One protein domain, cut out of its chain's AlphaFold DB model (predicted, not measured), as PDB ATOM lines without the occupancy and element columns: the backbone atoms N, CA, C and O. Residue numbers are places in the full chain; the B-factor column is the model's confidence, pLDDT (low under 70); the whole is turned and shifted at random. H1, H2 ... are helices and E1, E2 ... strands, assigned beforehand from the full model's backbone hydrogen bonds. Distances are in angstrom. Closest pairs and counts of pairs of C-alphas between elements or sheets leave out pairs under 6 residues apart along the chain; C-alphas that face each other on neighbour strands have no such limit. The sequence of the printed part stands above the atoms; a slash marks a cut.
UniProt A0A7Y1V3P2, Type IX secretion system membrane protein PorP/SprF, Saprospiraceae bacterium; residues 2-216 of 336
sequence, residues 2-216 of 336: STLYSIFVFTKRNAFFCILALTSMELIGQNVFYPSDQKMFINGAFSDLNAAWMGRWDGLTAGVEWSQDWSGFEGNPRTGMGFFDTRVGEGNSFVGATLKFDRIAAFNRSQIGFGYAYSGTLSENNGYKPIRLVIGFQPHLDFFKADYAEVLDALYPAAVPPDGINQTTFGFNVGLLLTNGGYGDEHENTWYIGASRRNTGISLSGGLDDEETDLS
ATOM      1  N   SER A   2     230.766 243.463 178.211       24.77
ATOM      2  CA  SER A   2     229.375 243.282 178.640       24.77
ATOM      3  C   SER A   2     229.373 242.994 180.137       24.77
ATOM      4  O   SER A   2     229.733 241.897 180.561       24.77
ATOM      5  N   THR A   3     229.025 244.004 180.927       27.23
ATOM      6  CA  THR A   3     228.913 243.911 182.383       27.23
ATOM      7  C   THR A   3     227.471 243.540 182.723       27.23
ATOM      8  O   THR A   3     226.554 244.320 182.477       27.23
ATOM      9  N   LEU A   4     227.273 242.327 183.239       22.81
ATOM     10  CA  LEU A   4     226.007 241.834 183.783       22.81
ATOM     11  C   LEU A   4     225.818 242.410 185.193       22.81
ATOM     12  O   LEU A   4     226.591 242.103 186.095       22.81
ATOM     13  N   TYR A   5     224.792 243.242 185.377       25.19
ATOM     14  CA  TYR A   5     224.299 243.643 186.695       25.19
ATOM     15  C   TYR A   5     223.202 242.671 187.136       25.19
ATOM     16  O   TYR A   5     222.113 242.652 186.562       25.19
ATOM     17  N   SER A   6     223.478 241.886 188.175       25.17
ATOM     18  CA  SER A   6     222.475 241.096 188.892       25.17
ATOM     19  C   SER A   6     221.827 241.982 189.958       25.17
ATOM     20  O   SER A   6     222.421 242.246 191.001       25.17
ATOM     21  N   ILE A   7     220.614 242.471 189.700       26.25
ATOM     22  CA  ILE A   7     219.789 243.156 190.703       26.25
ATOM     23  C   ILE A   7     219.102 242.081 191.550       26.25
ATOM     24  O   ILE A   7     218.192 241.398 191.081       26.25
ATOM     25  N   PHE A   8     219.530 241.923 192.803       28.64
ATOM     26  CA  PHE A   8     218.803 241.130 193.792       28.64
ATOM     27  C   PHE A   8     217.571 241.914 194.256       28.64
ATOM     28  O   PHE A   8     217.674 242.898 194.987       28.64
ATOM     29  N   VAL A   9     216.385 241.484 193.825       27.62
ATOM     30  CA  VAL A   9     215.110 242.033 194.302       27.62
ATOM     31  C   VAL A   9     214.810 241.436 195.678       27.62
ATOM     32  O   VAL A   9     214.267 240.339 195.798       27.62
ATOM     33  N   PHE A  10     215.159 242.167 196.736       32.75
ATOM     34  CA  PHE A  10     214.703 241.859 198.088       32.75
ATOM     35  C   PHE A  10     213.215 242.203 198.209       32.75
ATOM     36  O   PHE A  10     212.819 243.366 198.254       32.75
ATOM     37  N   THR A  11     212.358 241.185 198.261       39.31
ATOM     38  CA  THR A  11     210.952 241.380 198.632       39.31
ATOM     39  C   THR A  11     210.854 241.665 200.133       39.31
ATOM     40  O   THR A  11     211.604 241.104 200.934       39.31
ATOM     41  N   LYS A  12     209.904 242.523 200.544       36.91
ATOM     42  CA  LYS A  12     209.692 242.925 201.956       36.91
ATOM     43  C   LYS A  12     209.581 241.736 202.925       36.91
ATOM     44  O   LYS A  12     209.962 241.849 204.084       36.91
ATOM     45  N   ARG A  13     209.089 240.592 202.440       33.78
ATOM     46  CA  ARG A  13     208.948 239.355 203.214       33.78
ATOM     47  C   ARG A  13     210.307 238.717 203.532       33.78
ATOM     48  O   ARG A  13     210.515 238.305 204.663       33.78
ATOM     49  N   ASN A  14     211.252 238.728 202.591       35.28
ATOM     50  CA  ASN A  14     212.600 238.181 202.789       35.28
ATOM     51  C   ASN A  14     213.477 239.107 203.640       35.28
ATOM     52  O   ASN A  14     214.247 238.625 204.460       35.28
ATOM     53  N   ALA A  15     213.305 240.428 203.515       40.75
ATOM     54  CA  ALA A  15     213.977 241.390 204.391       40.75
ATOM     55  C   ALA A  15     213.543 241.225 205.857       40.75
ATOM     56  O   ALA A  15     214.387 241.257 206.744       40.75
ATOM     57  N   PHE A  16     212.253 240.970 206.113       41.66
ATOM     58  CA  PHE A  16     211.758 240.682 207.459       41.66
ATOM     59  C   PHE A  16     212.388 239.412 208.045       41.66
ATOM     60  O   PHE A  16     212.856 239.462 209.170       41.66
ATOM     61  N   PHE A  17     212.480 238.313 207.285       43.12
ATOM     62  CA  PHE A  17     213.123 237.082 207.764       43.12
ATOM     63  C   PHE A  17     214.639 237.213 207.937       43.12
ATOM     64  O   PHE A  17     215.167 236.663 208.894       43.12
ATOM     65  N   CYS A  18     215.340 237.963 207.081       41.50
ATOM     66  CA  CYS A  18     216.763 238.250 207.279       41.50
ATOM     67  C   CYS A  18     216.998 239.152 208.495       41.50
ATOM     68  O   CYS A  18     217.933 238.900 209.240       41.50
ATOM     69  N   ILE A  19     216.145 240.154 208.732       44.72
ATOM     70  CA  ILE A  19     216.210 240.999 209.933       44.72
ATOM     71  C   ILE A  19     215.865 240.176 211.174       44.72
ATOM     72  O   ILE A  19     216.564 240.308 212.168       44.72
ATOM     73  N   LEU A  20     214.859 239.294 211.122       40.69
ATOM     74  CA  LEU A  20     214.521 238.392 212.228       40.69
ATOM     75  C   LEU A  20     215.650 237.390 212.501       40.69
ATOM     76  O   LEU A  20     215.963 237.137 213.652       40.69
ATOM     77  N   ALA A  21     216.287 236.858 211.454       37.34
ATOM     78  CA  ALA A  21     217.419 235.945 211.567       37.34
ATOM     79  C   ALA A  21     218.658 236.658 212.126       37.34
ATOM     80  O   ALA A  21     219.258 236.154 213.066       37.34
ATOM     81  N   LEU A  22     218.990 237.855 211.629       37.41
ATOM     82  CA  LEU A  22     220.107 238.669 212.120       37.41
ATOM     83  C   LEU A  22     219.877 239.137 213.562       37.41
ATOM     84  O   LEU A  22     220.757 238.949 214.389       37.41
ATOM     85  N   THR A  23     218.682 239.636 213.897       39.31
ATOM     86  CA  THR A  23     218.341 240.008 215.285       39.31
ATOM     87  C   THR A  23     218.264 238.794 216.204       39.31
ATOM     88  O   THR A  23     218.688 238.888 217.350       39.31
ATOM     89  N   SER A  24     217.804 237.633 215.722       35.47
ATOM     90  CA  SER A  24     217.864 236.390 216.500       35.47
ATOM     91  C   SER A  24     219.303 235.918 216.703       35.47
ATOM     92  O   SER A  24     219.630 235.501 217.800       35.47
ATOM     93  N   MET A  25     220.192 236.050 215.714       33.84
ATOM     94  CA  MET A  25     221.607 235.691 215.847       33.84
ATOM     95  C   MET A  25     222.366 236.645 216.776       33.84
ATOM     96  O   MET A  25     223.245 236.197 217.503       33.84
ATOM     97  N   GLU A  26     221.990 237.924 216.822       34.03
ATOM     98  CA  GLU A  26     222.537 238.915 217.761       34.03
ATOM     99  C   GLU A  26     222.017 238.678 219.196       34.03
ATOM    100  O   GLU A  26     222.791 238.693 220.151       34.03
ATOM    101  N   LEU A  27     220.731 238.329 219.350       32.03
ATOM    102  CA  LEU A  27     220.123 237.934 220.630       32.03
ATOM    103  C   LEU A  27     220.632 236.584 221.154       32.03
ATOM    104  O   LEU A  27     220.735 236.407 222.367       32.03
ATOM    105  N   ILE A  28     220.941 235.639 220.264       35.00
ATOM    106  CA  ILE A  28     221.520 234.333 220.602       35.00
ATOM    107  C   ILE A  28     223.011 234.518 220.919       35.00
ATOM    108  O   ILE A  28     223.468 234.048 221.948       35.00
ATOM    109  N   GLY A  29     223.768 235.289 220.136       30.70
ATOM    110  CA  GLY A  29     225.195 235.524 220.387       30.70
ATOM    111  C   GLY A  29     225.501 236.232 221.714       30.70
ATOM    112  O   GLY A  29     226.511 235.923 222.339       30.70
ATOM    113  N   GLN A  30     224.626 237.137 222.173       34.75
ATOM    114  CA  GLN A  30     224.844 237.908 223.407       34.75
ATOM    115  C   GLN A  30     224.232 237.280 224.674       34.75
ATOM    116  O   GLN A  30     224.730 237.540 225.765       34.75
ATOM    117  N   ASN A  31     223.200 236.431 224.564       32.47
ATOM    118  CA  ASN A  31     222.582 235.766 225.728       32.47
ATOM    119  C   ASN A  31     223.032 234.312 225.939       32.47
ATOM    120  O   ASN A  31     222.726 233.729 226.977       32.47
ATOM    121  N   VAL A  32     223.733 233.699 224.978       35.28
ATOM    122  CA  VAL A  32     224.150 232.287 225.083       35.28
ATOM    123  C   VAL A  32     225.344 232.083 226.013       35.28
ATOM    124  O   VAL A  32     225.557 230.966 226.470       35.28
ATOM    125  N   PHE A  33     226.106 233.123 226.355       40.50
ATOM    126  CA  PHE A  33     227.314 232.894 227.145       40.50
ATOM    127  C   PHE A  33     227.071 232.769 228.660       40.50
ATOM    128  O   PHE A  33     227.748 231.943 229.266       40.50
ATOM    129  N   TYR A  34     226.091 233.465 229.266       49.81
ATOM    130  CA  TYR A  34     225.836 233.396 230.724       49.81
ATOM    131  C   TYR A  34     224.397 233.805 231.128       49.81
ATOM    132  O   TYR A  34     224.143 234.973 231.420       49.81
ATOM    133  N   PRO A  35     223.427 232.875 231.204       43.16
ATOM    134  CA  PRO A  35     222.059 233.154 231.668       43.16
ATOM    135  C   PRO A  35     222.003 233.538 233.150       43.16
ATOM    136  O   PRO A  35     221.115 234.266 233.589       43.16
ATOM    137  N   SER A  36     222.963 233.039 233.924       46.62
ATOM    138  CA  SER A  36     223.034 233.158 235.376       46.62
ATOM    139  C   SER A  36     223.346 234.558 235.876       46.62
ATOM    140  O   SER A  36     222.720 235.016 236.828       46.62
ATOM    141  N   ASP A  37     224.250 235.275 235.208       47.88
ATOM    142  CA  ASP A  37     224.614 236.640 235.607       47.88
ATOM    143  C   ASP A  37     223.446 237.625 235.384       47.88
ATOM    144  O   ASP A  37     223.451 238.757 235.867       47.88
ATOM    145  N   GLN A  38     222.389 237.189 234.687       43.91
ATOM    146  CA  GLN A  38     221.208 237.997 234.406       43.91
ATOM    147  C   GLN A  38     220.119 237.924 235.486       43.91
ATOM    148  O   GLN A  38     219.209 238.755 235.472       43.91
ATOM    149  N   LYS A  39     220.185 236.953 236.404       48.44
ATOM    150  CA  LYS A  39     219.086 236.611 237.320       48.44
ATOM    151  C   LYS A  39     219.576 236.437 238.742       48.44
ATOM    152  O   LYS A  39     219.505 235.361 239.309       48.44
ATOM    153  N   MET A  40     220.083 237.522 239.294       49.88
ATOM    154  CA  MET A  40     220.605 237.547 240.649       49.88
ATOM    155  C   MET A  40     219.531 238.106 241.567       49.88
ATOM    156  O   MET A  40     219.367 239.325 241.665       49.88
ATOM    157  N   PHE A  41     218.740 237.219 242.172       48.09
ATOM    158  CA  PHE A  41     217.645 237.623 243.055       48.09
ATOM    159  C   PHE A  41     218.023 237.573 244.540       48.09
ATOM    160  O   PHE A  41     217.319 238.168 245.356       48.09
ATOM    161  N   ILE A  42     219.123 236.900 244.906       50.19
ATOM    162  CA  ILE A  42     219.456 236.580 246.303       50.19
ATOM    163  C   ILE A  42     220.899 236.986 246.650       50.19
ATOM    164  O   ILE A  42     221.789 236.974 245.806       50.19
ATOM    165  N   ASN A  43     221.138 237.314 247.925       55.53
ATOM    166  CA  ASN A  43     222.422 237.726 248.512       55.53
ATOM    167  C   ASN A  43     223.667 236.950 248.039       55.53
ATOM    168  O   ASN A  43     224.720 237.560 247.873       55.53
ATOM    169  N   GLY A  44     223.564 235.642 247.795       55.50
ATOM    170  CA  GLY A  44     224.698 234.839 247.329       55.50
ATOM    171  C   GLY A  44     225.147 235.146 245.909       55.50
ATOM    172  O   GLY A  44     226.334 235.038 245.610       55.50
ATOM    173  N   ALA A  45     224.242 235.623 245.061       62.44
ATOM    174  CA  ALA A  45     224.570 236.033 243.704       62.44
ATOM    175  C   ALA A  45     225.531 237.232 243.682       62.44
ATOM    176  O   ALA A  45     226.418 237.324 242.839       62.44
ATOM    177  N   PHE A  46     225.426 238.120 244.673       72.44
ATOM    178  CA  PHE A  46     226.351 239.243 244.810       72.44
ATOM    179  C   PHE A  46     227.757 238.804 245.221       72.44
ATOM    180  O   PHE A  46     228.711 239.486 244.861       72.44
ATOM    181  N   SER A  47     227.905 237.676 245.926       79.06
ATOM    182  CA  SER A  47     229.229 237.117 246.231       79.06
ATOM    183  C   SER A  47     229.921 236.566 244.985       79.06
ATOM    184  O   SER A  47     231.126 236.750 244.844       79.06
ATOM    185  N   ASP A  48     229.152 236.001 244.045       82.44
ATOM    186  CA  ASP A  48     229.656 235.570 242.740       82.44
ATOM    187  C   ASP A  48     230.127 236.769 241.905       82.44
ATOM    188  O   ASP A  48     231.182 236.707 241.269       82.44
ATOM    189  N   LEU A  49     229.387 237.886 241.934       82.00
ATOM    190  CA  LEU A  49     229.788 239.127 241.261       82.00
ATOM    191  C   LEU A  49     230.981 239.799 241.917       82.00
ATOM    192  O   LEU A  49     231.913 240.215 241.239       82.00
ATOM    193  N   ASN A  50     230.960 239.922 243.238       89.00
ATOM    194  CA  ASN A  50     231.950 240.650 243.998       89.00
ATOM    195  C   ASN A  50     232.319 239.848 245.243       89.00
ATOM    196  O   ASN A  50     231.608 239.859 246.246       89.00
ATOM    197  N   ALA A  51     233.494 239.225 245.206       92.62
ATOM    198  CA  ALA A  51     234.000 238.425 246.317       92.62
ATOM    199  C   ALA A  51     234.084 239.200 247.652       92.62
ATOM    200  O   ALA A  51     234.066 238.589 248.715       92.62
ATOM    201  N   ALA A  52     234.151 240.541 247.637       93.38
ATOM    202  CA  ALA A  52     234.158 241.361 248.855       93.38
ATOM    203  C   ALA A  52     232.779 241.460 249.535       93.38
ATOM    204  O   ALA A  52     232.654 242.085 250.586       93.38
ATOM    205  N   TRP A  53     231.748 240.874 248.926       89.44
ATOM    206  CA  TRP A  53     230.412 240.723 249.492       89.44
ATOM    207  C   TRP A  53     230.274 239.509 250.418       89.44
ATOM    208  O   TRP A  53     229.287 239.392 251.143       89.44
ATOM    209  N   MET A  54     231.235 238.583 250.379       89.94
ATOM    210  CA  MET A  54     231.183 237.366 251.182       89.94
ATOM    211  C   MET A  54     231.161 237.669 252.673       89.94
ATOM    212  O   MET A  54     231.920 238.503 253.162       89.94
ATOM    213  N   GLY A  55     230.322 236.929 253.390       79.88
ATOM    214  CA  GLY A  55     230.195 237.008 254.829       79.88
ATOM    215  C   GLY A  55     229.380 238.191 255.309       79.88
ATOM    216  O   GLY A  55     229.398 238.391 256.507       79.88
ATOM    217  N   ARG A  56     228.735 238.996 254.435       78.81
ATOM    218  CA  ARG A  56     228.079 240.285 254.784       78.81
ATOM    219  C   ARG A  56     227.218 240.211 256.048       78.81
ATOM    220  O   ARG A  56     227.134 241.195 256.786       78.81
ATOM    221  N   TRP A  57     226.568 239.074 256.252       76.62
ATOM    222  CA  TRP A  57     225.688 238.806 257.381       76.62
ATOM    223  C   TRP A  57     226.425 238.084 258.498       76.62
ATOM    224  O   TRP A  57     227.355 237.314 258.246       76.62
ATOM    225  N   ASP A  58     225.996 238.319 259.735       74.69
ATOM    226  CA  ASP A  58     226.556 237.564 260.842       74.69
ATOM    227  C   ASP A  58     226.091 236.106 260.785       74.69
ATOM    228  O   ASP A  58     224.976 235.767 260.390       74.69
ATOM    229  N   GLY A  59     226.994 235.215 261.186       82.56
ATOM    230  CA  GLY A  59     226.744 233.782 261.205       82.56
ATOM    231  C   GLY A  59     227.045 233.077 259.883       82.56
ATOM    232  O   GLY A  59     227.989 233.407 259.161       82.56
ATOM    233  N   LEU A  60     226.308 231.994 259.646       86.00
ATOM    234  CA  LEU A  60     226.406 231.180 258.442       86.00
ATOM    235  C   LEU A  60     225.284 231.598 257.499       86.00
ATOM    236  O   LEU A  60     224.113 231.341 257.780       86.00
ATOM    237  N   THR A  61     225.650 232.176 256.363       84.88
ATOM    238  CA  THR A  61     224.718 232.394 255.263       84.88
ATOM    239  C   THR A  61     224.809 231.202 254.328       84.88
ATOM    240  O   THR A  61     225.898 230.774 253.956       84.88
ATOM    241  N   ALA A  62     223.667 230.649 253.938       86.81
ATOM    242  CA  ALA A  62     223.594 229.656 252.881       86.81
ATOM    243  C   ALA A  62     222.330 229.883 252.061       86.81
ATOM    244  O   ALA A  62     221.300 230.310 252.586       86.81
ATOM    245  N   GLY A  63     222.398 229.576 250.774       82.25
ATOM    246  CA  GLY A  63     221.242 229.697 249.909       82.25
ATOM    247  C   GLY A  63     221.363 228.863 248.652       82.25
ATOM    248  O   GLY A  63     222.447 228.456 248.233       82.25
ATOM    249  N   VAL A  64     220.199 228.602 248.070       83.69
ATOM    250  CA  VAL A  64     220.059 227.938 246.783       83.69
ATOM    251  C   VAL A  64     219.158 228.804 245.923       83.69
ATOM    252  O   VAL A  64     218.073 229.202 246.341       83.69
ATOM    253  N   GLU A  65     219.617 229.090 244.720       81.25
ATOM    254  CA  GLU A  65     218.891 229.798 243.687       81.25
ATOM    255  C   GLU A  65     218.698 228.855 242.504       81.25
ATOM    256  O   GLU A  65     219.611 228.142 242.087       81.25
ATOM    257  N   TRP A  66     217.482 228.827 241.972       82.38
ATOM    258  CA  TRP A  66     217.156 228.087 240.766       82.38
ATOM    259  C   TRP A  66     216.351 228.989 239.854       82.38
ATOM    260  O   TRP A  66     215.345 229.569 240.266       82.38
ATOM    261  N   SER A  67     216.767 229.081 238.599       79.25
ATOM    262  CA  SER A  67     216.041 229.814 237.583       79.25
ATOM    263  C   SER A  67     215.958 229.014 236.289       79.25
ATOM    264  O   SER A  67     216.855 228.256 235.922       79.25
ATOM    265  N   GLN A  68     214.837 229.179 235.595       81.12
ATOM    266  CA  GLN A  68     214.577 228.572 234.300       81.12
ATOM    267  C   GLN A  68     213.929 229.626 233.407       81.12
ATOM    268  O   GLN A  68     212.938 230.243 233.800       81.12
ATOM    269  N   ASP A  69     214.493 229.850 232.225       75.19
ATOM    270  CA  ASP A  69     213.864 230.671 231.189       75.19
ATOM    271  C   ASP A  69     212.954 229.847 230.299       75.19
ATOM    272  O   ASP A  69     213.136 228.641 230.162       75.19
ATOM    273  N   TRP A  70     211.967 230.515 229.697       76.94
ATOM    274  CA  TRP A  70     211.105 229.984 228.635       76.94
ATOM    275  C   TRP A  70     210.597 228.559 228.914       76.94
ATOM    276  O   TRP A  70     211.042 227.570 228.320       76.94
ATOM    277  N   SER A  71     209.661 228.430 229.857       74.19
ATOM    278  CA  SER A  71     209.023 227.144 230.150       74.19
ATOM    279  C   SER A  71     208.366 226.562 228.892       74.19
ATOM    280  O   SER A  71     207.577 227.242 228.239       74.19
ATOM    281  N   GLY A  72     208.661 225.295 228.588       72.94
ATOM    282  CA  GLY A  72     208.070 224.549 227.469       72.94
ATOM    283  C   GLY A  72     208.912 224.489 226.192       72.94
ATOM    284  O   GLY A  72     208.517 223.796 225.261       72.94
ATOM    285  N   PHE A  73     210.073 225.147 226.155       74.25
ATOM    286  CA  PHE A  73     211.052 224.988 225.078       74.25
ATOM    287  C   PHE A  73     212.126 223.969 225.469       74.25
ATOM    288  O   PHE A  73     212.663 224.008 226.580       74.25
ATOM    289  N   GLU A  74     212.431 223.052 224.555       73.56
ATOM    290  CA  GLU A  74     213.544 222.118 224.699       73.56
ATOM    291  C   GLU A  74     214.878 222.876 224.644       73.56
ATOM    292  O   GLU A  74     215.027 223.840 223.893       73.56
ATOM    293  N   GLY A  75     215.827 222.492 225.500       74.12
ATOM    294  CA  GLY A  75     217.112 223.187 225.618       74.12
ATOM    295  C   GLY A  75     217.043 224.567 226.281       74.12
ATOM    296  O   GLY A  75     217.974 225.360 226.144       74.12
ATOM    297  N   ASN A  76     215.962 224.881 226.994       80.56
ATOM    298  CA  ASN A  76     215.821 226.188 227.619       80.56
ATOM    299  C   ASN A  76     216.901 226.481 228.683       80.56
ATOM    300  O   ASN A  76     217.293 225.560 229.407       80.56
ATOM    301  N   PRO A  77     217.358 227.746 228.810       81.12
ATOM    302  CA  PRO A  77     218.344 228.127 229.810       81.12
ATOM    303  C   PRO A  77     217.884 227.789 231.227       81.12
ATOM    304  O   PRO A  77     216.758 228.111 231.629       81.12
ATOM    305  N   ARG A  78     218.762 227.136 231.981       85.94
ATOM    306  CA  ARG A  78     218.571 226.796 233.391       85.94
ATOM    307  C   ARG A  78     219.830 227.133 234.156       85.94
ATOM    308  O   ARG A  78     220.919 226.763 233.730       85.94
ATOM    309  N   THR A  79     219.641 227.761 235.302       84.69
ATOM    310  CA  THR A  79     220.708 228.094 236.233       84.69
ATOM    311  C   THR A  79     220.333 227.563 237.602       84.69
ATOM    312  O   THR A  79     219.263 227.879 238.121       84.69
ATOM    313  N   GLY A  80     221.221 226.782 238.199       87.81
ATOM    314  CA  GLY A  80     221.211 226.466 239.616       87.81
ATOM    315  C   GLY A  80     222.443 227.070 240.269       87.81
ATOM    316  O   GLY A  80     223.545 226.939 239.744       87.81
ATOM    317  N   MET A  81     222.281 227.704 241.418       87.31
ATOM    318  CA  MET A  81     223.392 228.204 242.211       87.31
ATOM    319  C   MET A  81     223.182 227.818 243.667       87.31
ATOM    320  O   MET A  81     222.125 228.059 244.235       87.31
ATOM    321  N   GLY A  82     224.191 227.216 244.275       88.81
ATOM    322  CA  GLY A  82     224.288 227.045 245.714       88.81
ATOM    323  C   GLY A  82     225.423 227.905 246.234       88.81
ATOM    324  O   GLY A  82     226.465 228.016 245.591       88.81
ATOM    325  N   PHE A  83     225.249 228.500 247.401       89.81
ATOM    326  CA  PHE A  83     226.321 229.234 248.053       89.81
ATOM    327  C   PHE A  83     226.256 229.040 249.557       89.81
ATOM    328  O   PHE A  83     225.192 228.789 250.130       89.81
ATOM    329  N   PHE A  84     227.413 229.182 250.185       91.88
ATOM    330  CA  PHE A  84     227.500 229.418 251.609       91.88
ATOM    331  C   PHE A  84     228.675 230.338 251.903       91.88
ATOM    332  O   PHE A  84     229.704 230.289 251.227       91.88
ATOM    333  N   ASP A  85     228.545 231.141 252.942       92.00
ATOM    334  CA  ASP A  85     229.594 232.022 253.422       92.00
ATOM    335  C   ASP A  85     229.438 232.266 254.920       92.00
ATOM    336  O   ASP A  85     228.355 232.151 255.493       92.00
ATOM    337  N   THR A  86     230.557 232.523 255.584       91.19
ATOM    338  CA  THR A  86     230.579 232.753 257.023       91.19
ATOM    339  C   THR A  86     231.799 233.555 257.447       91.19
ATOM    340  O   THR A  86     232.830 233.598 256.766       91.19
ATOM    341  N   ARG A  87     231.690 234.174 258.618       90.12
ATOM    342  CA  ARG A  87     232.789 234.852 259.295       90.12
ATOM    343  C   ARG A  87     233.728 233.845 259.958       90.12
ATOM    344  O   ARG A  87     233.302 232.898 260.616       90.12
ATOM    345  N   VAL A  88     235.032 234.068 259.820       90.75
ATOM    346  CA  VAL A  88     236.067 233.245 260.456       90.75
ATOM    347  C   VAL A  88     236.369 233.790 261.850       90.75
ATOM    348  O   VAL A  88     237.134 234.742 262.019       90.75
ATOM    349  N   GLY A  89     235.773 233.156 262.862       85.44
ATOM    350  CA  GLY A  89     235.921 233.550 264.264       85.44
ATOM    351  C   GLY A  89     235.379 234.956 264.537       85.44
ATOM    352  O   GLY A  89     234.451 235.418 263.883       85.44
ATOM    353  N   GLU A  90     235.987 235.659 265.489       82.38
ATOM    354  CA  GLU A  90     235.654 237.059 265.804       82.38
ATOM    355  C   GLU A  90     236.407 238.063 264.907       82.38
ATOM    356  O   GLU A  90     236.284 239.278 265.061       82.38
ATOM    357  N   GLY A  91     237.207 237.574 263.954       84.00
ATOM    358  CA  GLY A  91     238.058 238.400 263.101       84.00
ATOM    359  C   GLY A  91     237.289 239.174 262.033       84.00
ATOM    360  O   GLY A  91     236.078 239.046 261.891       84.00
ATOM    361  N   ASN A  92     238.005 239.961 261.232       91.88
ATOM    362  CA  ASN A  92     237.430 240.661 260.079       91.88
ATOM    363  C   ASN A  92     237.583 239.865 258.775       91.88
ATOM    364  O   ASN A  92     237.778 240.446 257.708       91.88
ATOM    365  N   SER A  93     237.569 238.543 258.878       94.75
ATOM    366  CA  SER A  93     237.818 237.630 257.771       94.75
ATOM    367  C   SER A  93     236.574 236.804 257.496       94.75
ATOM    368  O   SER A  93     235.903 236.361 258.428       94.75
ATOM    369  N   PHE A  94     236.310 236.555 256.224       94.06
ATOM    370  CA  PHE A  94     235.159 235.801 255.748       94.06
ATOM    371  C   PHE A  94     235.630 234.751 254.763       94.06
ATOM    372  O   PHE A  94     236.594 234.971 254.029       94.06
ATOM    373  N   VAL A  95     234.948 233.616 254.754       95.56
ATOM    374  CA  VAL A  95     235.172 232.537 253.795       95.56
ATOM    375  C   VAL A  95     233.842 232.086 253.232       95.56
ATOM    376  O   VAL A  95     232.825 232.134 253.919       95.56
ATOM    377  N   GLY A  96     233.854 231.611 251.998       94.56
ATOM    378  CA  GLY A  96     232.666 231.050 251.380       94.56
ATOM    379  C   GLY A  96     233.000 230.134 250.223       94.56
ATOM    380  O   GLY A  96     234.149 230.049 249.780       94.56
ATOM    381  N   ALA A  97     231.980 229.447 249.735       94.75
ATOM    382  CA  ALA A  97     232.055 228.720 248.486       94.75
ATOM    383  C   ALA A  97     230.772 228.897 247.679       94.75
ATOM    384  O   ALA A  97     229.679 229.070 248.224       94.75
ATOM    385  N   THR A  98     230.926 228.808 246.366       93.56
ATOM    386  CA  THR A  98     229.837 228.871 245.401       93.56
ATOM    387  C   THR A  98     229.882 227.641 244.508       93.56
ATOM    388  O   THR A  98     230.944 227.152 244.120       93.56
ATOM    389  N   LEU A  99     228.705 227.120 244.194       93.88
ATOM    390  CA  LEU A  99     228.484 226.084 243.203       93.88
ATOM    391  C   LEU A  99     227.502 226.648 242.194       93.88
ATOM    392  O   LEU A  99     226.401 227.041 242.568       93.88
ATOM    393  N   LYS A 100     227.884 226.681 240.927       91.50
ATOM    394  CA  LYS A 100     227.046 227.196 239.845       91.50
ATOM    395  C   LYS A 100     226.878 226.108 238.807       91.50
ATOM    396  O   LYS A 100     227.832 225.413 238.476       91.50
ATOM    397  N   PHE A 101     225.672 225.958 238.300       91.94
ATOM    398  CA  PHE A 101     225.344 225.060 237.214       91.94
ATOM    399  C   PHE A 101     224.504 225.832 236.212       91.94
ATOM    400  O   PHE A 101     223.396 226.248 236.531       91.94
ATOM    401  N   ASP A 102     225.020 225.980 235.004       89.19
ATOM    402  CA  ASP A 102     224.338 226.608 233.888       89.19
ATOM    403  C   ASP A 102     224.167 225.594 232.764       89.19
ATOM    404  O   ASP A 102     225.111 224.912 232.371       89.19
ATOM    405  N   ARG A 103     222.958 225.507 232.217       87.12
ATOM    406  CA  ARG A 103     222.661 224.720 231.023       87.12
ATOM    407  C   ARG A 103     221.907 225.569 230.019       87.12
ATOM    408  O   ARG A 103     220.891 226.161 230.365       87.12
ATOM    409  N   ILE A 104     222.353 225.552 228.769       85.62
ATOM    410  CA  ILE A 104     221.632 226.097 227.616       85.62
ATOM    411  C   ILE A 104     221.770 225.101 226.475       85.62
ATOM    412  O   ILE A 104     222.870 224.889 225.970       85.62
ATOM    413  N   ALA A 105     220.662 224.514 226.037       85.31
ATOM    414  CA  ALA A 105     220.663 223.478 225.008       85.31
ATOM    415  C   ALA A 105     221.722 222.387 225.299       85.31
ATOM    416  O   ALA A 105     221.702 221.788 226.379       85.31
ATOM    417  N   ALA A 106     222.647 222.181 224.355       84.81
ATOM    418  CA  ALA A 106     223.772 221.246 224.433       84.81
ATOM    419  C   ALA A 106     224.928 221.701 225.339       84.81
ATOM    420  O   ALA A 106     225.840 220.921 225.619       84.81
ATOM    421  N   PHE A 107     224.937 222.961 225.766       87.31
ATOM    422  CA  PHE A 107     226.013 223.533 226.558       87.31
ATOM    423  C   PHE A 107     225.693 223.405 228.040       87.31
ATOM    424  O   PHE A 107     224.627 223.812 228.501       87.31
ATOM    425  N   ASN A 108     226.638 222.856 228.789       91.12
ATOM    426  CA  ASN A 108     226.605 222.767 230.235       91.12
ATOM    427  C   ASN A 108     227.875 223.403 230.785       91.12
ATOM    428  O   ASN A 108     228.979 223.109 230.329       91.12
ATOM    429  N   ARG A 109     227.729 224.233 231.805       90.12
ATOM    430  CA  ARG A 109     228.833 224.776 232.576       90.12
ATOM    431  C   ARG A 109     228.571 224.502 234.041       90.12
ATOM    432  O   ARG A 109     227.489 224.766 234.545       90.12
ATOM    433  N   SER A 110     229.563 223.975 234.734       94.12
ATOM    434  CA  SER A 110     229.564 223.905 236.192       94.12
ATOM    435  C   SER A 110     230.724 224.730 236.718       94.12
ATOM    436  O   SER A 110     231.808 224.661 236.157       94.12
ATOM    437  N   GLN A 111     230.522 225.488 237.786       93.31
ATOM    438  CA  GLN A 111     231.573 226.251 238.442       93.31
ATOM    439  C   GLN A 111     231.630 225.887 239.917       93.31
ATOM    440  O   GLN A 111     230.595 225.742 240.570       93.31
ATOM    441  N   ILE A 112     232.845 225.770 240.439       95.81
ATOM    442  CA  ILE A 112     233.111 225.641 241.867       95.81
ATOM    443  C   ILE A 112     234.039 226.782 242.260       95.81
ATOM    444  O   ILE A 112     235.176 226.839 241.792       95.81
ATOM    445  N   GLY A 113     233.553 227.687 243.103       94.44
ATOM    446  CA  GLY A 113     234.306 228.818 243.624       94.44
ATOM    447  C   GLY A 113     234.562 228.679 245.115       94.44
ATOM    448  O   GLY A 113     233.695 228.237 245.860       94.44
ATOM    449  N   PHE A 114     235.740 229.104 245.554       96.31
ATOM    450  CA  PHE A 114     236.059 229.304 246.965       96.31
ATOM    451  C   PHE A 114     236.490 230.740 247.126       96.31
ATOM    452  O   PHE A 114     237.248 231.227 246.297       96.31
ATOM    453  N   GLY A 115     236.039 231.420 248.168       95.50
ATOM    454  CA  GLY A 115     236.403 232.808 248.368       95.50
ATOM    455  C   GLY A 115     236.801 233.134 249.788       95.50
ATOM    456  O   GLY A 115     236.467 232.439 250.746       95.50
ATOM    457  N   TYR A 116     237.567 234.210 249.875       96.38
ATOM    458  CA  TYR A 116     238.025 234.833 251.094       96.38
ATOM    459  C   TYR A 116     237.818 236.338 250.973       96.38
ATOM    460  O   TYR A 116     238.180 236.935 249.958       96.38
ATOM    461  N   ALA A 117     237.294 236.962 252.020       96.44
ATOM    462  CA  ALA A 117     237.208 238.409 252.111       96.44
ATOM    463  C   ALA A 117     237.774 238.912 253.437       96.44
ATOM    464  O   ALA A 117     237.734 238.221 254.454       96.44
ATOM    465  N   TYR A 118     238.312 240.126 253.424       95.56
ATOM    466  CA  TYR A 118     238.840 240.800 254.603       95.56
ATOM    467  C   TYR A 118     238.286 242.218 254.706       95.56
ATOM    468  O   TYR A 118     238.358 242.974 253.738       95.56
ATOM    469  N   SER A 119     237.775 242.593 255.880       94.75
ATOM    470  CA  SER A 119     237.230 243.921 256.177       94.75
ATOM    471  C   SER A 119     238.181 244.740 257.058       94.75
ATOM    472  O   SER A 119     238.526 244.366 258.173       94.75
ATOM    473  N   GLY A 120     238.602 245.904 256.577       93.25
ATOM    474  CA  GLY A 120     239.322 246.900 257.363       93.25
ATOM    475  C   GLY A 120     238.418 248.075 257.720       93.25
ATOM    476  O   GLY A 120     237.751 248.630 256.847       93.25
ATOM    477  N   THR A 121     238.423 248.500 258.981       92.88
ATOM    478  CA  THR A 121     237.783 249.756 259.395       92.88
ATOM    479  C   THR A 121     238.657 250.934 258.963       92.88
ATOM    480  O   THR A 121     239.806 251.040 259.382       92.88
ATOM    481  N   LEU A 122     238.123 251.814 258.116       91.69
ATOM    482  CA  LEU A 122     238.807 253.027 257.657       91.69
ATOM    483  C   LEU A 122     238.604 254.205 258.609       91.69
ATOM    484  O   LEU A 122     239.486 255.045 258.760       91.69
ATOM    485  N   SER A 123     237.420 254.298 259.212       87.06
ATOM    486  CA  SER A 123     237.083 255.369 260.140       87.06
ATOM    487  C   SER A 123     236.147 254.840 261.211       87.06
ATOM    488  O   SER A 123     235.039 254.385 260.921       87.06
ATOM    489  N   GLU A 124     236.612 254.933 262.452       81.88
ATOM    490  CA  GLU A 124     235.761 254.908 263.631       81.88
ATOM    491  C   GLU A 124     235.210 256.319 263.793       81.88
ATOM    492  O   GLU A 124     235.960 257.282 263.957       81.88
ATOM    493  N   ASN A 125     233.902 256.468 263.636       70.88
ATOM    494  CA  ASN A 125     233.272 257.774 263.686       70.88
ATOM    495  C   ASN A 125     232.507 257.880 265.009       70.88
ATOM    496  O   ASN A 125     231.645 257.048 265.284       70.88
ATOM    497  N   ASN A 126     232.840 258.876 265.838       61.81
ATOM    498  CA  ASN A 126     232.319 259.071 267.200       61.81
ATOM    499  C   ASN A 126     230.814 259.422 267.198       61.81
ATOM    500  O   ASN A 126     230.435 260.566 267.439       61.81
ATOM    501  N   GLY A 127     229.961 258.442 266.893       69.12
ATOM    502  CA  GLY A 127     228.501 258.571 266.821       69.12
ATOM    503  C   GLY A 127     227.865 258.163 265.484       69.12
ATOM    504  O   GLY A 127     226.644 258.211 265.373       69.12
ATOM    505  N   TYR A 128     228.649 257.742 264.483       74.38
ATOM    506  CA  TYR A 128     228.136 257.208 263.211       74.38
ATOM    507  C   TYR A 128     228.676 255.800 262.958       74.38
ATOM    508  O   TYR A 128     229.725 255.432 263.483       74.38
ATOM    509  N   LYS A 129     227.983 255.019 262.118       81.88
ATOM    510  CA  LYS A 129     228.455 253.679 261.754       81.88
ATOM    511  C   LYS A 129     229.851 253.740 261.107       81.88
ATOM    512  O   LYS A 129     230.090 254.637 260.288       81.88
ATOM    513  N   PRO A 130     230.765 252.815 261.457       87.25
ATOM    514  CA  PRO A 130     232.127 252.824 260.941       87.25
ATOM    515  C   PRO A 130     232.142 252.604 259.429       87.25
ATOM    516  O   PRO A 130     231.398 251.773 258.905       87.25
ATOM    517  N   ILE A 131     233.023 253.320 258.730       90.06
ATOM    518  CA  ILE A 131     233.263 253.076 257.304       90.06
ATOM    519  C   ILE A 131     234.286 251.955 257.183       90.06
ATOM    520  O   ILE A 131     235.361 252.019 257.782       90.06
ATOM    521  N   ARG A 132     233.961 250.944 256.385       91.75
ATOM    522  CA  ARG A 132     234.774 249.754 256.159       91.75
ATOM    523  C   ARG A 132     235.123 249.614 254.685       91.75
ATOM    524  O   ARG A 132     234.276 249.836 253.822       91.75
ATOM    525  N   LEU A 133     236.358 249.203 254.423       94.44
ATOM    526  CA  LEU A 133     236.811 248.706 253.131       94.44
ATOM    527  C   LEU A 133     236.937 247.191 253.221       94.44
ATOM    528  O   LEU A 133     237.642 246.682 254.087       94.44
ATOM    529  N   VAL A 134     236.281 246.478 252.321       94.62
ATOM    530  CA  VAL A 134     236.378 245.029 252.195       94.62
ATOM    531  C   VAL A 134     237.089 244.701 250.894       94.62
ATOM    532  O   VAL A 134     236.801 245.295 249.855       94.62
ATOM    533  N   ILE A 135     238.022 243.762 250.967       96.81
ATOM    534  CA  ILE A 135     238.743 243.221 249.819       96.81
ATOM    535  C   ILE A 135     238.424 241.737 249.755       96.81
ATOM    536  O   ILE A 135     238.585 241.038 250.752       96.81
ATOM    537  N   GLY A 136     237.971 241.268 248.599       96.25
ATOM    538  CA  GLY A 136     237.609 239.876 248.373       96.25
ATOM    539  C   GLY A 136     238.414 239.250 247.249       96.25
ATOM    540  O   GLY A 136     238.774 239.918 246.280       96.25
ATOM    541  N   PHE A 137     238.666 237.955 247.374       96.62
ATOM    542  CA  PHE A 137     239.313 237.125 246.372       96.62
ATOM    543  C   PHE A 137     238.615 235.770 246.308       96.62
ATOM    544  O   PHE A 137     238.449 235.118 247.336       96.62
ATOM    545  N   GLN A 138     238.222 235.341 245.113       95.81
ATOM    546  CA  GLN A 138     237.499 234.093 244.892       95.81
ATOM    547  C   GLN A 138     238.042 233.359 243.661       95.81
ATOM    548  O   GLN A 138     237.598 233.629 242.540       95.81
ATOM    549  N   PRO A 139     239.016 232.449 243.825       95.62
ATOM    550  CA  PRO A 139     239.364 231.495 242.782       95.62
ATOM    551  C   PRO A 139     238.187 230.566 242.477       95.62
ATOM    552  O   PRO A 139     237.417 230.192 243.364       95.62
ATOM    553  N   HIS A 140     238.078 230.151 241.221       94.06
ATOM    554  CA  HIS A 140     237.087 229.177 240.794       94.06
ATOM    555  C   HIS A 140     237.611 228.269 239.682       94.06
ATOM    556  O   HIS A 140     238.531 228.610 238.937       94.06
ATOM    557  N   LEU A 141     237.006 227.090 239.598       94.44
ATOM    558  CA  LEU A 141     237.169 226.139 238.510       94.44
ATOM    559  C   LEU A 141     235.863 226.075 237.736       94.44
ATOM    560  O   LEU A 141     234.816 225.808 238.323       94.44
ATOM    561  N   ASP A 142     235.941 226.289 236.432       92.19
ATOM    562  CA  ASP A 142     234.837 226.076 235.509       92.19
ATOM    563  C   ASP A 142     235.054 224.787 234.728       92.19
ATOM    564  O   ASP A 142     236.122 224.546 234.168       92.19
ATOM    565  N   PHE A 143     234.001 223.989 234.649       92.00
ATOM    566  CA  PHE A 143     233.893 222.791 233.841       92.00
ATOM    567  C   PHE A 143     232.872 223.072 232.751       92.00
ATOM    568  O   PHE A 143     231.673 223.155 233.020       92.00
ATOM    569  N   PHE A 144     233.341 223.244 231.524       89.19
ATOM    570  CA  PHE A 144     232.498 223.461 230.361       89.19
ATOM    571  C   PHE A 144     232.386 222.169 229.557       89.19
ATOM    572  O   PHE A 144     233.391 221.529 229.247       89.19
ATOM    573  N   LYS A 145     231.156 221.796 229.210       90.31
ATOM    574  CA  LYS A 145     230.834 220.662 228.353       90.31
ATOM    575  C   LYS A 145     229.872 221.102 227.252       90.31
ATOM    576  O   LYS A 145     228.796 221.614 227.554       90.31
ATOM    577  N   ALA A 146     230.204 220.825 225.995       88.12
ATOM    578  CA  ALA A 146     229.293 220.959 224.859       88.12
ATOM    579  C   ALA A 146     228.991 219.576 224.267       88.12
ATOM    580  O   ALA A 146     229.898 218.898 223.784       88.12
ATOM    581  N   ASP A 147     227.726 219.155 224.317       85.50
ATOM    582  CA  ASP A 147     227.258 217.869 223.792       85.50
ATOM    583  C   ASP A 147     226.447 218.065 222.505       85.50
ATOM    584  O   ASP A 147     225.221 218.184 222.507       85.50
ATOM    585  N   TYR A 148     227.150 218.151 221.378       81.06
ATOM    586  CA  TYR A 148     226.529 218.446 220.088       81.06
ATOM    587  C   TYR A 148     225.632 217.323 219.560       81.06
ATOM    588  O   TYR A 148     224.844 217.581 218.650       81.06
ATOM    589  N   ALA A 149     225.703 216.113 220.125       79.69
ATOM    590  CA  ALA A 149     224.841 215.010 219.715       79.69
ATOM    591  C   ALA A 149     223.355 215.350 219.917       79.69
ATOM    592  O   ALA A 149     222.551 215.074 219.031       79.69
ATOM    593  N   GLU A 150     223.006 216.036 221.012       69.44
ATOM    594  CA  GLU A 150     221.627 216.461 221.308       69.44
ATOM    595  C   GLU A 150     221.102 217.474 220.271       69.44
ATOM    596  O   GLU A 150     219.943 217.428 219.868       69.44
ATOM    597  N   VAL A 151     221.967 218.367 219.775       72.69
ATOM    598  CA  VAL A 151     221.593 219.384 218.773       72.69
ATOM    599  C   VAL A 151     221.544 218.797 217.362       72.69
ATOM    600  O   VAL A 151     220.661 219.145 216.576       72.69
ATOM    601  N   LEU A 152     222.491 217.922 217.016       74.06
ATOM    602  CA  LEU A 152     222.552 217.318 215.688       74.06
ATOM    603  C   LEU A 152     221.472 216.269 215.465       74.06
ATOM    604  O   LEU A 152     220.954 216.229 214.357       74.06
ATOM    605  N   ASP A 153     221.076 215.483 216.465       71.25
ATOM    606  CA  ASP A 153     219.985 214.512 216.293       71.25
ATOM    607  C   ASP A 153     218.654 215.214 215.953       71.25
ATOM    608  O   ASP A 153     217.898 214.772 215.088       71.25
ATOM    609  N   ALA A 154     218.425 216.400 216.532       70.50
ATOM    610  CA  ALA A 154     217.250 217.220 216.250       70.50
ATOM    611  C   ALA A 154     217.255 217.863 214.846       70.50
ATOM    612  O   ALA A 154     216.193 218.058 214.252       70.50
ATOM    613  N   LEU A 155     218.429 218.221 214.310       75.94
ATOM    614  CA  LEU A 155     218.550 218.956 213.040       75.94
ATOM    615  C   LEU A 155     218.906 218.059 211.842       75.94
ATOM    616  O   LEU A 155     218.454 218.311 210.725       75.94
ATOM    617  N   TYR A 156     219.719 217.025 212.067       78.38
ATOM    618  CA  TYR A 156     220.318 216.145 211.063       78.38
ATOM    619  C   TYR A 156     220.535 214.721 211.627       78.38
ATOM    620  O   TYR A 156     221.677 214.324 211.864       78.38
ATOM    621  N   PRO A 157     219.480 213.896 211.751       69.00
ATOM    622  CA  PRO A 157     219.522 212.576 212.410       69.00
ATOM    623  C   PRO A 157     220.423 211.512 211.739       69.00
ATOM    624  O   PRO A 157     220.481 210.368 212.179       69.00
ATOM    625  N   ALA A 158     221.121 211.855 210.652       72.50
ATOM    626  CA  ALA A 158     222.072 210.984 209.954       72.50
ATOM    627  C   ALA A 158     223.530 211.485 210.015       72.50
ATOM    628  O   ALA A 158     224.414 210.862 209.424       72.50
ATOM    629  N   ALA A 159     223.794 212.614 210.677       73.94
ATOM    630  CA  ALA A 159     225.144 213.139 210.837       73.94
ATOM    631  C   ALA A 159     225.859 212.444 212.006       73.94
ATOM    632  O   ALA A 159     225.270 212.226 213.061       73.94
ATOM    633  N   VAL A 160     227.144 212.123 211.832       71.38
ATOM    634  CA  VAL A 160     228.008 211.735 212.956       71.38
ATOM    635  C   VAL A 160     228.260 213.000 213.779       71.38
ATOM    636  O   VAL A 160     228.769 213.969 213.209       71.38
ATOM    637  N   PRO A 161     227.889 213.043 215.071       70.06
ATOM    638  CA  PRO A 161     228.141 214.219 215.884       70.06
ATOM    639  C   PRO A 161     229.649 214.480 215.972       70.06
ATOM    640  O   PRO A 161     230.412 213.519 216.090       70.06
ATOM    641  N   PRO A 162     230.100 215.745 215.920       75.88
ATOM    642  CA  PRO A 162     231.470 216.059 216.280       75.88
ATOM    643  C   PRO A 162     231.707 215.655 217.737       75.88
ATOM    644  O   PRO A 162     230.772 215.647 218.547       75.88
ATOM    645  N   ASP A 163     232.957 215.335 218.064       78.62
ATOM    646  CA  ASP A 163     233.342 215.040 219.439       78.62
ATOM    647  C   ASP A 163     232.932 216.204 220.352       78.62
ATOM    648  O   ASP A 163     233.085 217.383 220.016       78.62
ATOM    649  N   GLY A 164     232.347 215.870 221.503       80.06
ATOM    650  CA  GLY A 164     231.948 216.873 222.482       80.06
ATOM    651  C   GLY A 164     233.159 217.647 223.001       80.06
ATOM    652  O   GLY A 164     234.238 217.086 223.189       80.06
ATOM    653  N   ILE A 165     232.974 218.935 223.281       83.31
ATOM    654  CA  ILE A 165     234.021 219.753 223.899       83.31
ATOM    655  C   ILE A 165     233.925 219.564 225.407       83.31
ATOM    656  O   ILE A 165     232.855 219.765 225.976       83.31
ATOM    657  N   ASN A 166     235.035 219.212 226.055       87.75
ATOM    658  CA  ASN A 166     235.167 219.225 227.509       87.75
ATOM    659  C   ASN A 166     236.371 220.090 227.875       87.75
ATOM    660  O   ASN A 166     237.503 219.743 227.546       87.75
ATOM    661  N   GLN A 167     236.130 221.196 228.566       86.12
ATOM    662  CA  GLN A 167     237.168 222.133 228.967       86.12
ATOM    663  C   GLN A 167     237.106 222.363 230.474       86.12
ATOM    664  O   GLN A 167     236.030 222.444 231.064       86.12
ATOM    665  N   THR A 168     238.273 222.467 231.103       89.06
ATOM    666  CA  THR A 168     238.394 222.932 232.486       89.06
ATOM    667  C   THR A 168     239.237 224.195 232.502       89.06
ATOM    668  O   THR A 168     240.390 224.173 232.063       89.06
ATOM    669  N   THR A 169     238.670 225.289 233.003       88.50
ATOM    670  CA  THR A 169     239.368 226.570 233.118       88.50
ATOM    671  C   THR A 169     239.468 226.994 234.570       88.50
ATOM    672  O   THR A 169     238.525 226.856 235.346       88.50
ATOM    673  N   PHE A 170     240.620 227.538 234.934       90.25
ATOM    674  CA  PHE A 170     240.806 228.242 236.188       90.25
ATOM    675  C   PHE A 170     240.523 229.733 235.988       90.25
ATOM    676  O   PHE A 170     240.955 230.349 235.005       90.25
ATOM    677  N   GLY A 171     239.806 230.305 236.945       90.75
ATOM    678  CA  GLY A 171     239.475 231.716 236.986       90.75
ATOM    679  C   GLY A 171     239.549 232.271 238.400       90.75
ATOM    680  O   GLY A 171     239.755 231.553 239.380       90.75
ATOM    681  N   PHE A 172     239.408 233.585 238.510       92.69
ATOM    682  CA  PHE A 172     239.338 234.266 239.794       92.69
ATOM    683  C   PHE A 172     238.475 235.523 239.714       92.69
ATOM    684  O   PHE A 172     238.376 236.174 238.675       92.69
ATOM    685  N   ASN A 173     237.873 235.885 240.841       92.62
ATOM    686  CA  ASN A 173     237.189 237.151 241.048       92.62
ATOM    687  C   ASN A 173     237.904 237.936 242.155       92.62
ATOM    688  O   ASN A 173     238.186 237.390 243.220       92.62
ATOM    689  N   VAL A 174     238.220 239.205 241.903       94.44
ATOM    690  CA  VAL A 174     238.714 240.143 242.916       94.44
ATOM    691  C   VAL A 174     237.674 241.229 243.117       94.44
ATOM    692  O   VAL A 174     237.247 241.870 242.161       94.44
ATOM    693  N   GLY A 175     237.313 241.470 244.370       95.25
ATOM    694  CA  GLY A 175     236.315 242.447 244.767       95.25
ATOM    695  C   GLY A 175     236.875 243.516 245.698       95.25
ATOM    696  O   GLY A 175     237.720 243.241 246.546       95.25
ATOM    697  N   LEU A 176     236.353 244.729 245.573       95.31
ATOM    698  CA  LEU A 176     236.456 245.806 246.547       95.31
ATOM    699  C   LEU A 176     235.047 246.262 246.919       95.31
ATOM    700  O   LEU A 176     234.176 246.375 246.052       95.31
ATOM    701  N   LEU A 177     234.834 246.565 248.194       93.56
ATOM    702  CA  LEU A 177     233.564 247.063 248.710       93.56
ATOM    703  C   LEU A 177     233.810 248.109 249.792       93.56
ATOM    704  O   LEU A 177     234.459 247.838 250.794       93.56
ATOM    705  N   LEU A 178     233.256 249.299 249.612       92.81
ATOM    706  CA  LEU A 178     233.168 250.322 250.643       92.81
ATOM    707  C   LEU A 178     231.761 250.292 251.232       92.81
ATOM    708  O   LEU A 178     230.786 250.372 250.486       92.81
ATOM    709  N   THR A 179     231.635 250.199 252.551       90.88
ATOM    710  CA  THR A 179     230.331 250.181 253.226       90.88
ATOM    711  C   THR A 179     230.388 250.886 254.576       90.88
ATOM    712  O   THR A 179     231.435 250.915 255.218       90.88
ATOM    713  N   ASN A 180     229.270 251.459 255.021       87.62
ATOM    714  CA  ASN A 180     229.099 251.903 256.410       87.62
ATOM    715  C   ASN A 180     228.369 250.860 257.279       87.62
ATOM    716  O   ASN A 180     228.018 251.159 258.415       87.62
ATOM    717  N   GLY A 181     228.047 249.685 256.736       75.88
ATOM    718  CA  GLY A 181     227.454 248.592 257.494       75.88
ATOM    719  C   GLY A 181     228.529 247.808 258.231       75.88
ATOM    720  O   GLY A 181     229.550 247.444 257.646       75.88
ATOM    721  N   GLY A 182     228.307 247.546 259.519       64.25
ATOM    722  CA  GLY A 182     229.018 246.481 260.210       64.25
ATOM    723  C   GLY A 182     228.557 245.128 259.678       64.25
ATOM    724  O   GLY A 182     227.369 244.932 259.435       64.25
ATOM    725  N   TYR A 183     229.502 244.209 259.518       62.78
ATOM    726  CA  TYR A 183     229.197 242.784 259.483       62.78
ATOM    727  C   TYR A 183     228.586 242.438 260.847       62.78
ATOM    728  O   TYR A 183     229.261 242.646 261.859       62.78
ATOM    729  N   GLY A 184     227.292 242.103 260.853       58.44
ATOM    730  CA  GLY A 184     226.502 241.871 262.069       58.44
ATOM    731  C   GLY A 184     225.542 242.956 262.522       58.44
ATOM    732  O   GLY A 184     224.646 242.697 263.317       58.44
ATOM    733  N   ASP A 185     225.648 244.164 261.967       59.50
ATOM    734  CA  ASP A 185     224.651 245.212 262.204       59.50
ATOM    735  C   ASP A 185     223.553 245.096 261.146       59.50
ATOM    736  O   ASP A 185     223.391 245.965 260.279       59.50
ATOM    737  N   GLU A 186     222.826 243.981 261.198       56.06
ATOM    738  CA  GLU A 186     221.962 243.472 260.130       56.06
ATOM    739  C   GLU A 186     220.794 244.399 259.755       56.06
ATOM    740  O   GLU A 186     220.144 244.189 258.730       56.06
ATOM    741  N   HIS A 187     220.514 245.441 260.540       59.09
ATOM    742  CA  HIS A 187     219.154 245.967 260.573       59.09
ATOM    743  C   HIS A 187     218.981 247.473 260.353       59.09
ATOM    744  O   HIS A 187     217.845 247.920 260.280       59.09
ATOM    745  N   GLU A 188     220.005 248.313 260.166       66.56
ATOM    746  CA  GLU A 188     219.697 249.751 259.985       66.56
ATOM    747  C   GLU A 188     220.629 250.509 259.036       66.56
ATOM    748  O   GLU A 188     221.826 250.631 259.274       66.56
ATOM    749  N   ASN A 189     220.059 251.106 257.985       74.00
ATOM    750  CA  ASN A 189     220.649 252.211 257.215       74.00
ATOM    751  C   ASN A 189     222.093 251.982 256.731       74.00
ATOM    752  O   ASN A 189     222.987 252.809 256.949       74.00
ATOM    753  N   THR A 190     222.317 250.859 256.049       83.94
ATOM    754  CA  THR A 190     223.607 250.546 255.423       83.94
ATOM    755  C   THR A 190     223.607 250.975 253.963       83.94
ATOM    756  O   THR A 190     222.652 250.705 253.242       83.94
ATOM    757  N   TRP A 191     224.686 251.584 253.497       87.00
ATOM    758  CA  TRP A 191     224.995 251.771 252.088       87.00
ATOM    759  C   TRP A 191     226.273 251.025 251.747       87.00
ATOM    760  O   TRP A 191     227.110 250.733 252.610       87.00
ATOM    761  N   TYR A 192     226.427 250.725 250.470       87.31
ATOM    762  CA  TYR A 192     227.629 250.102 249.964       87.31
ATOM    763  C   TYR A 192     227.877 250.494 248.511       87.31
ATOM    764  O   TYR A 192     226.942 250.770 247.759       87.31
ATOM    765  N   ILE A 193     229.149 250.530 248.131       88.31
ATOM    766  CA  ILE A 193     229.614 250.731 246.759       88.31
ATOM    767  C   ILE A 193     230.782 249.780 246.549       88.31
ATOM    768  O   ILE A 193     231.721 249.771 247.340       88.31
ATOM    769  N   GLY A 194     230.732 248.981 245.496       89.12
ATOM    770  CA  GLY A 194     231.753 248.002 245.189       89.12
ATOM    771  C   GLY A 194     232.124 247.993 243.720       89.12
ATOM    772  O   GLY A 194     231.336 248.359 242.848       89.12
ATOM    773  N   ALA A 195     233.345 247.547 243.473       90.25
ATOM    774  CA  ALA A 195     233.850 247.223 242.154       90.25
ATOM    775  C   ALA A 195     234.491 245.840 242.221       90.25
ATOM    776  O   ALA A 195     235.017 245.436 243.255       90.25
ATOM    777  N   SER A 196     234.443 245.113 241.126       91.31
ATOM    778  CA  SER A 196     234.945 243.753 241.032       91.31
ATOM    779  C   SER A 196     235.480 243.503 239.639       91.31
ATOM    780  O   SER A 196     235.059 244.146 238.674       91.31
ATOM    781  N   ARG A 197     236.428 242.580 239.551       88.81
ATOM    782  CA  ARG A 197     236.957 242.091 238.291       88.81
ATOM    783  C   ARG A 197     236.968 240.578 238.326       88.81
ATOM    784  O   ARG A 197     237.658 239.985 239.156       88.81
ATOM    785  N   ARG A 198     236.253 239.976 237.385       86.06
ATOM    786  CA  ARG A 198     236.243 238.535 237.154       86.06
ATOM    787  C   ARG A 198     237.123 238.222 235.951       86.06
ATOM    788  O   ARG A 198     237.104 238.943 234.957       86.06
ATOM    789  N   ASN A 199     237.916 237.166 236.063       83.25
ATOM    790  CA  ASN A 199     238.693 236.606 234.972       83.25
ATOM    791  C   ASN A 199     238.414 235.105 234.888       83.25
ATOM    792  O   ASN A 199     238.613 234.390 235.869       83.25
ATOM    793  N   THR A 200     237.984 234.647 233.719       71.81
ATOM    794  CA  THR A 200     237.885 233.233 233.351       71.81
ATOM    795  C   THR A 200     238.829 233.035 232.176       71.81
ATOM    796  O   THR A 200     238.606 233.661 231.139       71.81
ATOM    797  N   GLY A 201     239.898 232.241 232.299       63.12
ATOM    798  CA  GLY A 201     240.815 232.189 231.157       63.12
ATOM    799  C   GLY A 201     242.050 231.313 231.214       63.12
ATOM    800  O   GLY A 201     242.689 231.172 230.181       63.12
ATOM    801  N   ILE A 202     242.414 230.703 232.346       67.81
ATOM    802  CA  ILE A 202     243.579 229.809 232.343       67.81
ATOM    803  C   ILE A 202     243.083 228.398 232.043       67.81
ATOM    804  O   ILE A 202     242.625 227.687 232.939       67.81
ATOM    805  N   SER A 203     243.119 228.013 230.766       67.25
ATOM    806  CA  SER A 203     242.823 226.640 230.355       67.25
ATOM    807  C   SER A 203     243.838 225.688 230.989       67.25
ATOM    808  O   SER A 203     245.043 225.892 230.874       67.25
ATOM    809  N   LEU A 204     243.360 224.654 231.685       65.31
ATOM    810  CA  LEU A 204     244.229 223.651 232.317       65.31
ATOM    811  C   LEU A 204     244.479 222.435 231.411       65.31
ATOM    812  O   LEU A 204     245.298 221.575 231.740       65.31
ATOM    813  N   SER A 205     243.778 222.339 230.277       62.91
ATOM    814  CA  SER A 205     243.960 221.262 229.305       62.91
ATOM    815  C   SER A 205     245.188 221.546 228.433       62.91
ATOM    816  O   SER A 205     245.083 222.167 227.380       62.91
ATOM    817  N   GLY A 206     246.359 221.110 228.898       47.25
ATOM    818  CA  GLY A 206     247.633 221.229 228.186       47.25
ATOM    819  C   GLY A 206     247.747 220.294 226.977       47.25
ATOM    820  O   GLY A 206     248.401 219.255 227.063       47.25
ATOM    821  N   GLY A 207     247.137 220.669 225.853       50.50
ATOM    822  CA  GLY A 207     247.523 220.186 224.526       50.50
ATOM    823  C   GLY A 207     248.527 221.165 223.921       50.50
ATOM    824  O   GLY A 207     248.184 222.317 223.701       50.50
ATOM    825  N   LEU A 208     249.768 220.730 223.699       49.78
ATOM    826  CA  LEU A 208     250.884 221.570 223.235       49.78
ATOM    827  C   LEU A 208     250.790 222.016 221.760       49.78
ATOM    828  O   LEU A 208     251.658 222.767 221.324       49.78
ATOM    829  N   ASP A 209     249.780 221.569 221.007       54.19
ATOM    830  CA  ASP A 209     249.827 221.602 219.537       54.19
ATOM    831  C   ASP A 209     248.663 222.324 218.837       54.19
ATOM    832  O   ASP A 209     248.725 222.484 217.619       54.19
ATOM    833  N   ASP A 210     247.650 222.819 219.550       53.09
ATOM    834  CA  ASP A 210     246.549 223.559 218.920       53.09
ATOM    835  C   ASP A 210     246.645 225.050 219.247       53.09
ATOM    836  O   ASP A 210     246.847 225.421 220.402       53.09
ATOM    837  N   GLU A 211     246.531 225.891 218.209       54.66
ATOM    838  CA  GLU A 211     246.487 227.354 218.302       54.66
ATOM    839  C   GLU A 211     245.622 227.771 219.494       54.66
ATOM    840  O   GLU A 211     244.402 227.610 219.495       54.66
ATOM    841  N   GLU A 212     246.301 228.261 220.528       51.59
ATOM    842  CA  GLU A 212     245.740 228.606 221.820       51.59
ATOM    843  C   GLU A 212     244.698 229.712 221.598       51.59
ATOM    844  O   GLU A 212     245.021 230.895 221.481       51.59
ATOM    845  N   THR A 213     243.422 229.339 221.462       52.84
ATOM    846  CA  THR A 213     242.330 230.307 221.543       52.84
ATOM    847  C   THR A 213     242.299 230.779 222.982       52.84
ATOM    848  O   THR A 213     241.665 230.168 223.845       52.84
ATOM    849  N   ASP A 214     243.058 231.839 223.226       54.38
ATOM    850  CA  ASP A 214     243.227 232.527 224.491       54.38
ATOM    851  C   ASP A 214     241.899 233.223 224.835       54.38
ATOM    852  O   ASP A 214     241.717 234.431 224.682       54.38
ATOM    853  N   LEU A 215     240.898 232.428 225.225       55.25
ATOM    854  CA  LEU A 215     239.571 232.883 225.643       55.25
ATOM    855  C   LEU A 215     239.647 233.450 227.068       55.25
ATOM    856  O   LEU A 215     238.838 233.110 227.931       55.25
ATOM    857  N   SER A 216     240.641 234.306 227.326       65.12
ATOM    858  CA  SER A 216     240.731 235.056 228.568       65.12
ATOM    859  C   SER A 216     239.668 236.146 228.552       65.12
ATOM    860  O   SER A 216     239.750 237.174 227.879       65.12
TER     861      SER A 216
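AT A GLANCE: This is residues 2 to 216 of the 336 residues of the protein "Type IX secretion system membrane protein PorP/SprF" of Saprospiraceae bacterium (UniProt A0A7Y1V3P2). One seven-stranded sheet is curled into an open trough round the short helix H2, and its edge strands E1 and E7 stay apart. From one end of the trough sticks a long arm, residues 2 to 30, of which 12 to 30 belong to H1, while the hairpin of E4 and E5 reaches out at the other end. The printed part has 215 residues, with three named helices and seven named strands in the order H1 H2 E1 E2 E3 E4 E5 H3 E6 E7; the sheet follows the order E1 E2 E3 E4 E5 E6 E7, all antiparallel, and the class is mixed, helices and strands. The whole is loose, with a radius of gyration of the C-alphas of 23.3 A, and spans 89 by 42 by 41 A.

IN THESE COORDINATES: H1, residues 12 to 31, begins with C-alpha 12 at (209.692, 242.925, 201.956) and is 28.0 A long from first to last C-alpha. H2 follows at residues 43 to 49. E1 is residues 60 to 68, 27.0 A; E2 is 78 to 87, 30.6 A; E3 is 93 to 104, 36.1 A. E4, residues 107 to 125, measures 51.0 A and bends by 52 degrees at residue 122; its C-alpha 125 is at (233.272, 257.774, 263.686). E5 is residues 128 to 146, 52.8 A, and H3 is 148 to 155. E6, residues 165 to 179, measures 42.4 A, and E7, residues 190 to 203, measures 39.6 A and ends with C-alpha 203 at (242.823, 226.640, 230.355).

HOW THE PARTS SIT: The sheet is twisted. E1 to E5 form a meander, each strand the antiparallel neighbour of the one before. N 63 and O 83 of E1 and E2 are 3.0 A apart, within hydrogen-bond range, as are N 98 and O 113 of E3 and E4 at 2.9 A, and N 174 and O 197 of the hairpin E6 and E7 at 2.9 A. H2 is on the sheet, which curls round it: its closest C-alphas to E2 are Gly 44 and Phe 83, 5.9 A, and to E7 Leu 49 and Ser 196, 6.9 A. H1 is not on the sheet and is apart from H2. H3 is only just not on the sheet, with 4 pairs of C-alphas within 10 A. Every O i to N i+4 pair is within hydrogen-bond range in H1, against 2 of 3 in H2 and 3 of 4 in H3.

THE WHOLE: The C-alphas of Ser 2 and Asn 126 are the two farthest apart, 90.0 A. The printed part has no cut, and its long link is H1 to H2. Residues 206 to 211 also stand free. Mean pLDDT of the printed part is 73.2; low stretches include residues 2 to 45 and 201 to 216.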